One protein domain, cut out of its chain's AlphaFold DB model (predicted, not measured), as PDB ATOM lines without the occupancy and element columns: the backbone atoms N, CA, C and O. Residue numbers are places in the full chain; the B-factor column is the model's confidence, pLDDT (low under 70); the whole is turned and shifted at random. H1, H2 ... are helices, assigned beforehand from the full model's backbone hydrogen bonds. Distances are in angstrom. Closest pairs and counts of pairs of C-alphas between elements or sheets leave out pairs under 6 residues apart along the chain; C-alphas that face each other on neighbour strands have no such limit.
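AT A GLANCE: This is residues 40 to 93 of the 93 residues of the protein "DUF1289 domain-containing protein" of Colwellia sp. Bg11-28 (UniProt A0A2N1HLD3). A looped stretch without a named element, residues 40 to 58, and then the short helix H1 lie along one side of a single long helix, H2, and residues 88 to 93 at the far end of H2 stick out. The printed part has 54 residues, 27 of them in two named helices, H1 then H2, with no named strand; the class is all helix. It is only just compact, close to loose, with a radius of gyration of the C-alphas of 11.6 A, and elongated, spanning 38 by 21 by 18 A.

HOW THE PARTS SIT: H1, residues 59 to 63, and H2, residues 70 to 91, are close but not clearly touching; their closest C-alphas, those of Glu 61 and Ile 76, are 7.6 A apart. In both helices every O i to N i+4 pair is within hydrogen-bond range.

IN THESE COORDINATES: H1 begins at C-alpha 59 (-5.842, -44.726, -50.664). H2 measures 32.1 A, from C-alpha 70 (4.725, -52.474, -37.501) to C-alpha 91 (-25.023, -40.526, -37.259).

THE WHOLE: The C-alphas farthest apart, those of Ser 67 and Ser 93, are 38.2 A apart. The printed part has no cut, and the link from H1 to H2 is short. Residue 93, the chain's last, has pLDDT under 70.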
ATOM      1  N   CYS A  40      -8.632 -53.851 -43.019       93.38
ATOM      2  CA  CYS A  40      -9.413 -54.119 -44.224       93.38
ATOM      3  C   CYS A  40     -10.509 -55.181 -44.018       93.38
ATOM      4  O   CYS A  40     -10.222 -56.365 -43.843       93.38
ATOM      5  N   VAL A  41     -11.768 -54.776 -44.204       92.69
ATOM      6  CA  VAL A  41     -12.959 -55.650 -44.178       92.69
ATOM      7  C   VAL A  41     -13.335 -56.232 -45.551       92.69
ATOM      8  O   VAL A  41     -14.395 -56.829 -45.708       92.69
ATOM      9  N   ARG A  42     -12.473 -56.060 -46.565       91.75
ATOM     10  CA  ARG A  42     -12.664 -56.534 -47.957       91.75
ATOM     11  C   ARG A  42     -13.941 -56.035 -48.648       91.75
ATOM     12  O   ARG A  42     -14.387 -56.639 -49.617       91.75
ATOM     13  N   ASN A  43     -14.480 -54.910 -48.191       88.25
ATOM     14  CA  ASN A  43     -15.589 -54.207 -48.824       88.25
ATOM     15  C   ASN A  43     -15.152 -52.768 -49.124       88.25
ATOM     16  O   ASN A  43     -15.325 -51.879 -48.295       88.25
ATOM     17  N   CYS A  44     -14.475 -52.569 -50.258       90.69
ATOM     18  CA  CYS A  44     -13.871 -51.282 -50.589       90.69
ATOM     19  C   CYS A  44     -14.825 -50.424 -51.427       90.69
ATOM     20  O   CYS A  44     -15.207 -50.821 -52.525       90.69
ATOM     21  N   CYS A  45     -15.150 -49.242 -50.911       94.75
ATOM     22  CA  CYS A  45     -15.767 -48.135 -51.633       94.75
ATOM     23  C   CYS A  45     -15.086 -46.858 -51.128       94.75
ATOM     24  O   CYS A  45     -14.965 -46.714 -49.911       94.75
ATOM     25  N   LEU A  46     -14.577 -46.012 -52.023       94.44
ATOM     26  CA  LEU A  46     -13.918 -44.752 -51.663       94.44
ATOM     27  C   LEU A  46     -14.916 -43.593 -51.774       94.44
ATOM     28  O   LEU A  46     -15.802 -43.637 -52.632       94.44
ATOM     29  N   ASP A  47     -14.778 -42.586 -50.916       93.19
ATOM     30  CA  ASP A  47     -15.503 -41.316 -51.013       93.19
ATOM     31  C   ASP A  47     -14.736 -40.264 -51.839       93.19
ATOM     32  O   ASP A  47     -13.781 -40.584 -52.549       93.19
ATOM     33  N   SER A  48     -15.188 -39.006 -51.793       95.69
ATOM     34  CA  SER A  48     -14.546 -37.888 -52.498       95.69
ATOM     35  C   SER A  48     -13.176 -37.505 -51.945       95.69
ATOM     36  O   SER A  48     -12.424 -36.836 -52.649       95.69
ATOM     37  N   ASP A  49     -12.866 -37.915 -50.717       95.25
ATOM     38  CA  ASP A  49     -11.607 -37.630 -50.031       95.25
ATOM     39  C   ASP A  49     -10.645 -38.831 -50.125       95.25
ATOM     40  O   ASP A  49      -9.672 -38.927 -49.373       95.25
ATOM     41  N   ASP A  50     -10.930 -39.772 -51.035       96.62
ATOM     42  CA  ASP A  50     -10.207 -41.030 -51.230       96.62
ATOM     43  C   ASP A  50     -10.109 -41.891 -49.956       96.62
ATOM     44  O   ASP A  50      -9.193 -42.714 -49.794       96.62
ATOM     45  N   MET A  51     -11.070 -41.741 -49.042       96.06
ATOM     46  CA  MET A  51     -11.179 -42.551 -47.837       96.06
ATOM     47  C   MET A  51     -12.093 -43.752 -48.082       96.06
ATOM     48  O   MET A  51     -13.185 -43.659 -48.639       96.06
ATOM     49  N   CYS A  52     -11.661 -44.929 -47.637       96.62
ATOM     50  CA  CYS A  52     -12.455 -46.143 -47.726       96.62
ATOM     51  C   CYS A  52     -13.584 -46.158 -46.693       96.62
ATOM     52  O   CYS A  52     -13.326 -46.276 -45.501       96.62
ATOM     53  N   LEU A  53     -14.832 -46.211 -47.150       94.00
ATOM     54  CA  LEU A  53     -16.035 -46.279 -46.312       94.00
ATOM     55  C   LEU A  53     -16.148 -47.570 -45.483       94.00
ATOM     56  O   LEU A  53     -16.921 -47.642 -44.535       94.00
ATOM     57  N   GLY A  54     -15.417 -48.623 -45.866       93.88
ATOM     58  CA  GLY A  54     -15.448 -49.911 -45.170       93.88
ATOM     59  C   GLY A  54     -14.406 -50.044 -44.060       93.88
ATOM     60  O   GLY A  54     -14.689 -50.640 -43.027       93.88
ATOM     61  N   CYS A  55     -13.187 -49.546 -44.285       95.19
ATOM     62  CA  CYS A  55     -12.064 -49.715 -43.349       95.19
ATOM     63  C   CYS A  55     -11.412 -48.407 -42.892       95.19
ATOM     64  O   CYS A  55     -10.421 -48.461 -42.173       95.19
ATOM     65  N   PHE A  56     -11.936 -47.261 -43.330       96.44
ATOM     66  CA  PHE A  56     -11.519 -45.914 -42.933       96.44
ATOM     67  C   PHE A  56     -10.041 -45.580 -43.191       96.44
ATOM     68  O   PHE A  56      -9.499 -44.638 -42.615       96.44
ATOM     69  N   ARG A  57      -9.385 -46.327 -44.088       97.00
ATOM     70  CA  ARG A  57      -8.056 -45.995 -44.620       97.00
ATOM     71  C   ARG A  57      -8.154 -45.076 -45.827       97.00
ATOM     72  O   ARG A  57      -9.036 -45.276 -46.661       97.00
ATOM     73  N   TYR A  58      -7.186 -44.184 -45.970       97.75
ATOM     74  CA  TYR A  58      -6.949 -43.448 -47.212       97.75
ATOM     75  C   TYR A  58      -6.280 -44.327 -48.270       97.75
ATOM     76  O   TYR A  58      -5.580 -45.291 -47.942       97.75
ATOM     77  N   ILE A  59      -6.452 -43.987 -49.548       96.94
ATOM     78  CA  ILE A  59      -5.842 -44.726 -50.664       96.94
ATOM     79  C   ILE A  59      -4.313 -44.862 -50.539       96.94
ATOM     80  O   ILE A  59      -3.766 -45.937 -50.808       96.94
ATOM     81  N   ASP A  60      -3.629 -43.839 -50.033       97.50
ATOM     82  CA  ASP A  60      -2.179 -43.865 -49.800       97.50
ATOM     83  C   ASP A  60      -1.790 -44.899 -48.734       97.50
ATOM     84  O   ASP A  60      -0.835 -45.661 -48.906       97.50
ATOM     85  N   GLU A  61      -2.586 -45.001 -47.665       97.31
ATOM     86  CA  GLU A  61      -2.400 -45.989 -46.598       97.31
ATOM     87  C   GLU A  61      -2.691 -47.416 -47.105       97.31
ATOM     88  O   GLU A  61      -2.057 -48.387 -46.678       97.31
ATOM     89  N   ILE A  62      -3.650 -47.570 -48.030       96.31
ATOM     90  CA  ILE A  62      -3.998 -48.853 -48.658       96.31
ATOM     91  C   ILE A  62      -2.854 -49.342 -49.549       96.31
ATOM     92  O   ILE A  62      -2.455 -50.507 -49.452       96.31
ATOM     93  N   THR A  63      -2.346 -48.471 -50.420       96.62
ATOM     94  CA  THR A  63      -1.313 -48.807 -51.412       96.62
ATOM     95  C   THR A  63       0.054 -49.030 -50.766       96.62
ATOM     96  O   THR A  63       0.772 -49.950 -51.159       96.62
ATOM     97  N   SER A  64       0.370 -48.278 -49.711       96.81
ATOM     98  CA  SER A  64       1.648 -48.350 -48.985       96.81
ATOM     99  C   SER A  64       1.661 -49.379 -47.848       96.81
ATOM    100  O   SER A  64       2.682 -49.577 -47.192       96.81
ATOM    101  N   TRP A  65       0.556 -50.093 -47.608       95.06
ATOM    102  CA  TRP A  65       0.415 -50.973 -46.439       95.06
ATOM    103  C   TRP A  65       1.543 -52.001 -46.277       95.06
ATOM    104  O   TRP A  65       1.983 -52.297 -45.166       95.06
ATOM    105  N   ARG A  66       2.013 -52.575 -47.391       94.44
ATOM    106  CA  ARG A  66       3.064 -53.605 -47.369       94.44
ATOM    107  C   ARG A  66       4.443 -53.050 -47.017       94.44
ATOM    108  O   ARG A  66       5.269 -53.826 -46.551       94.44
ATOM    109  N   SER A  67       4.690 -51.765 -47.261       96.25
ATOM    110  CA  SER A  67       5.969 -51.111 -46.967       96.25
ATOM    111  C   SER A  67       6.049 -50.534 -45.558       96.25
ATOM    112  O   SER A  67       7.150 -50.242 -45.109       96.25
ATOM    113  N   TYR A  68       4.919 -50.389 -44.864       95.94
ATOM    114  CA  TYR A  68       4.906 -49.834 -43.516       95.94
ATOM    115  C   TYR A  68       5.546 -50.756 -42.474       95.94
ATOM    116  O   TYR A  68       5.378 -51.985 -42.508       95.94
ATOM    117  N   SER A  69       6.231 -50.137 -41.512       96.50
ATOM    118  CA  SER A  69       6.701 -50.777 -40.287       96.50
ATOM    119  C   SER A  69       5.523 -51.218 -39.417       96.50
ATOM    120  O   SER A  69       4.369 -50.841 -39.643       96.50
ATOM    121  N   ASP A  70       5.786 -52.043 -38.408       95.19
ATOM    122  CA  ASP A  70       4.725 -52.474 -37.501       95.19
ATOM    123  C   ASP A  70       4.199 -51.307 -36.654       95.19
ATOM    124  O   ASP A  70       2.996 -51.236 -36.414       95.19
ATOM    125  N   GLU A  71       5.046 -50.345 -36.284       95.31
ATOM    126  CA  GLU A  71       4.636 -49.112 -35.600       95.31
ATOM    127  C   GLU A  71       3.731 -48.245 -36.487       95.31
ATOM    128  O   GLU A  71       2.711 -47.726 -36.027       95.31
ATOM    129  N   GLU A  72       4.065 -48.114 -37.773       96.06
ATOM    130  CA  GLU A  72       3.244 -47.386 -38.744       96.06
ATOM    131  C   GLU A  72       1.888 -48.067 -38.954       96.06
ATOM    132  O   GLU A  72       0.851 -47.402 -38.925       96.06
ATOM    133  N   LYS A  73       1.870 -49.400 -39.086       96.00
ATOM    134  CA  LYS A  73       0.628 -50.179 -39.183       96.00
ATOM    135  C   LYS A  73      -0.241 -50.001 -37.947       96.00
ATOM    136  O   LYS A  73      -1.430 -49.738 -38.095       96.00
ATOM    137  N   GLN A  74       0.343 -50.082 -36.751       95.00
ATOM    138  CA  GLN A  74      -0.375 -49.850 -35.494       95.00
ATOM    139  C   GLN A  74      -1.004 -48.460 -35.461       95.00
ATOM    140  O   GLN A  74      -2.196 -48.335 -35.178       95.00
ATOM    141  N   LYS A  75      -0.233 -47.426 -35.813       95.44
ATOM    142  CA  LYS A  75      -0.722 -46.047 -35.869       95.44
ATOM    143  C   LYS A  75      -1.896 -45.901 -36.836       95.44
ATOM    144  O   LYS A  75      -2.908 -45.309 -36.472       95.44
ATOM    145  N   ILE A  76      -1.780 -46.445 -38.046       96.12
ATOM    146  CA  ILE A  76      -2.841 -46.372 -39.060       96.12
ATOM    147  C   ILE A  76      -4.091 -47.114 -38.590       96.12
ATOM    148  O   ILE A  76      -5.187 -46.573 -38.701       96.12
ATOM    149  N   THR A  77      -3.949 -48.310 -38.017       95.00
ATOM    150  CA  THR A  77      -5.083 -49.075 -37.479       95.00
ATOM    151  C   THR A  77      -5.818 -48.294 -36.388       95.00
ATOM    152  O   THR A  77      -7.045 -48.214 -36.423       95.00
ATOM    153  N   THR A  78      -5.093 -47.649 -35.466       94.62
ATOM    154  CA  THR A  78      -5.698 -46.777 -34.444       94.62
ATOM    155  C   THR A  78      -6.430 -45.586 -35.064       94.62
ATOM    156  O   THR A  78      -7.554 -45.293 -34.664       94.62
ATOM    157  N   LEU A  79      -5.841 -44.923 -36.064       95.94
ATOM    158  CA  LEU A  79      -6.490 -43.806 -36.764       95.94
ATOM    159  C   LEU A  79      -7.766 -44.246 -37.493       95.94
ATOM    160  O   LEU A  79      -8.761 -43.529 -37.461       95.94
ATOM    161  N   CYS A  80      -7.769 -45.426 -38.120       95.25
ATOM    162  CA  CYS A  80      -8.960 -45.970 -38.780       95.25
ATOM    163  C   CYS A  80     -10.106 -46.174 -37.789       95.25
ATOM    164  O   CYS A  80     -11.247 -45.831 -38.089       95.25
ATOM    165  N   GLN A  81      -9.794 -46.692 -36.599       93.06
ATOM    166  CA  GLN A  81     -10.783 -46.867 -35.544       93.06
ATOM    167  C   GLN A  81     -11.347 -45.520 -35.067       93.06
ATOM    168  O   GLN A  81     -12.559 -45.382 -34.949       93.06
ATOM    169  N   GLN A  82     -10.492 -44.514 -34.869       94.88
ATOM    170  CA  GLN A  82     -10.935 -43.167 -34.489       94.88
ATOM    171  C   GLN A  82     -11.861 -42.552 -35.545       94.88
ATOM    172  O   GLN A  82     -12.960 -42.120 -35.217       94.88
ATOM    173  N   ARG A  83     -11.471 -42.594 -36.827       95.31
ATOM    174  CA  ARG A  83     -12.296 -42.096 -37.946       95.31
ATOM    175  C   ARG A  83     -13.664 -42.787 -37.993       95.31
ATOM    176  O   ARG A  83     -14.673 -42.138 -38.253       95.31
ATOM    177  N   GLN A  84     -13.702 -44.094 -37.727       92.81
ATOM    178  CA  GLN A  84     -14.943 -44.863 -37.665       92.81
ATOM    179  C   GLN A  84     -15.842 -44.428 -36.498       92.81
ATOM    180  O   GLN A  84     -17.051 -44.276 -36.678       92.81
ATOM    181  N   GLU A  85     -15.271 -44.252 -35.307       92.81
ATOM    182  CA  GLU A  85     -15.996 -43.806 -34.112       92.81
ATOM    183  C   GLU A  85     -16.561 -42.390 -34.300       92.81
ATOM    184  O   GLU A  85     -17.738 -42.156 -34.014       92.81
ATOM    185  N   ASP A  86     -15.762 -41.482 -34.865       91.88
ATOM    186  CA  ASP A  86     -16.175 -40.120 -35.200       91.88
ATOM    187  C   ASP A  86     -17.366 -40.128 -36.165       91.88
ATOM    188  O   ASP A  86     -18.360 -39.439 -35.931       91.88
ATOM    189  N   GLU A  87     -17.317 -40.939 -37.221       88.62
ATOM    190  CA  GLU A  87     -18.410 -41.035 -38.191       88.62
ATOM    191  C   GLU A  87     -19.681 -41.629 -37.570       88.62
ATOM    192  O   GLU A  87     -20.786 -41.121 -37.775       88.62
ATOM    193  N   GLN A  88     -19.535 -42.650 -36.725       86.00
ATOM    194  CA  GLN A  88     -20.661 -43.242 -36.007       86.00
ATOM    195  C   GLN A  88     -21.300 -42.256 -35.019       86.00
ATOM    196  O   GLN A  88     -22.517 -42.297 -34.818       86.00
ATOM    197  N   SER A  89     -20.504 -41.375 -34.409       88.00
ATOM    198  CA  SER A  89     -20.996 -40.359 -33.476       88.00
ATOM    199  C   SER A  89     -21.893 -39.323 -34.163       88.00
ATOM    200  O   SER A  89     -22.936 -38.984 -33.609       88.00
ATOM    201  N   LYS A  90     -21.559 -38.910 -35.396       86.31
ATOM    202  CA  LYS A  90     -22.361 -37.966 -36.200       86.31
ATOM    203  C   LYS A  90     -23.712 -38.542 -36.616       86.31
ATOM    204  O   LYS A  90     -24.683 -37.808 -36.734       86.31
ATOM    205  N   LEU A  91     -23.779 -39.850 -36.867       77.75
ATOM    206  CA  LEU A  91     -25.023 -40.526 -37.259       77.75
ATOM    207  C   LEU A  91     -26.005 -40.696 -36.092       77.75
ATOM    208  O   LEU A  91     -27.200 -40.876 -36.318       77.75
ATOM    209  N   ASN A  92     -25.499 -40.674 -34.858       75.56
ATOM    210  CA  ASN A  92     -26.281 -40.894 -33.641       75.56
ATOM    211  C   ASN A  92     -26.706 -39.587 -32.939       75.56
ATOM    212  O   ASN A  92     -27.371 -39.660 -31.903       75.56
ATOM    213  N   SER A  93     -26.309 -38.427 -33.471       64.31
ATOM    214  CA  SER A  93     -26.658 -37.082 -32.987       64.31
ATOM    215  C   SER A  93     -27.742 -36.440 -33.842       64.31
ATOM    216  O   SER A  93     -28.683 -35.862 -33.257       64.31
TER     217      SER A  93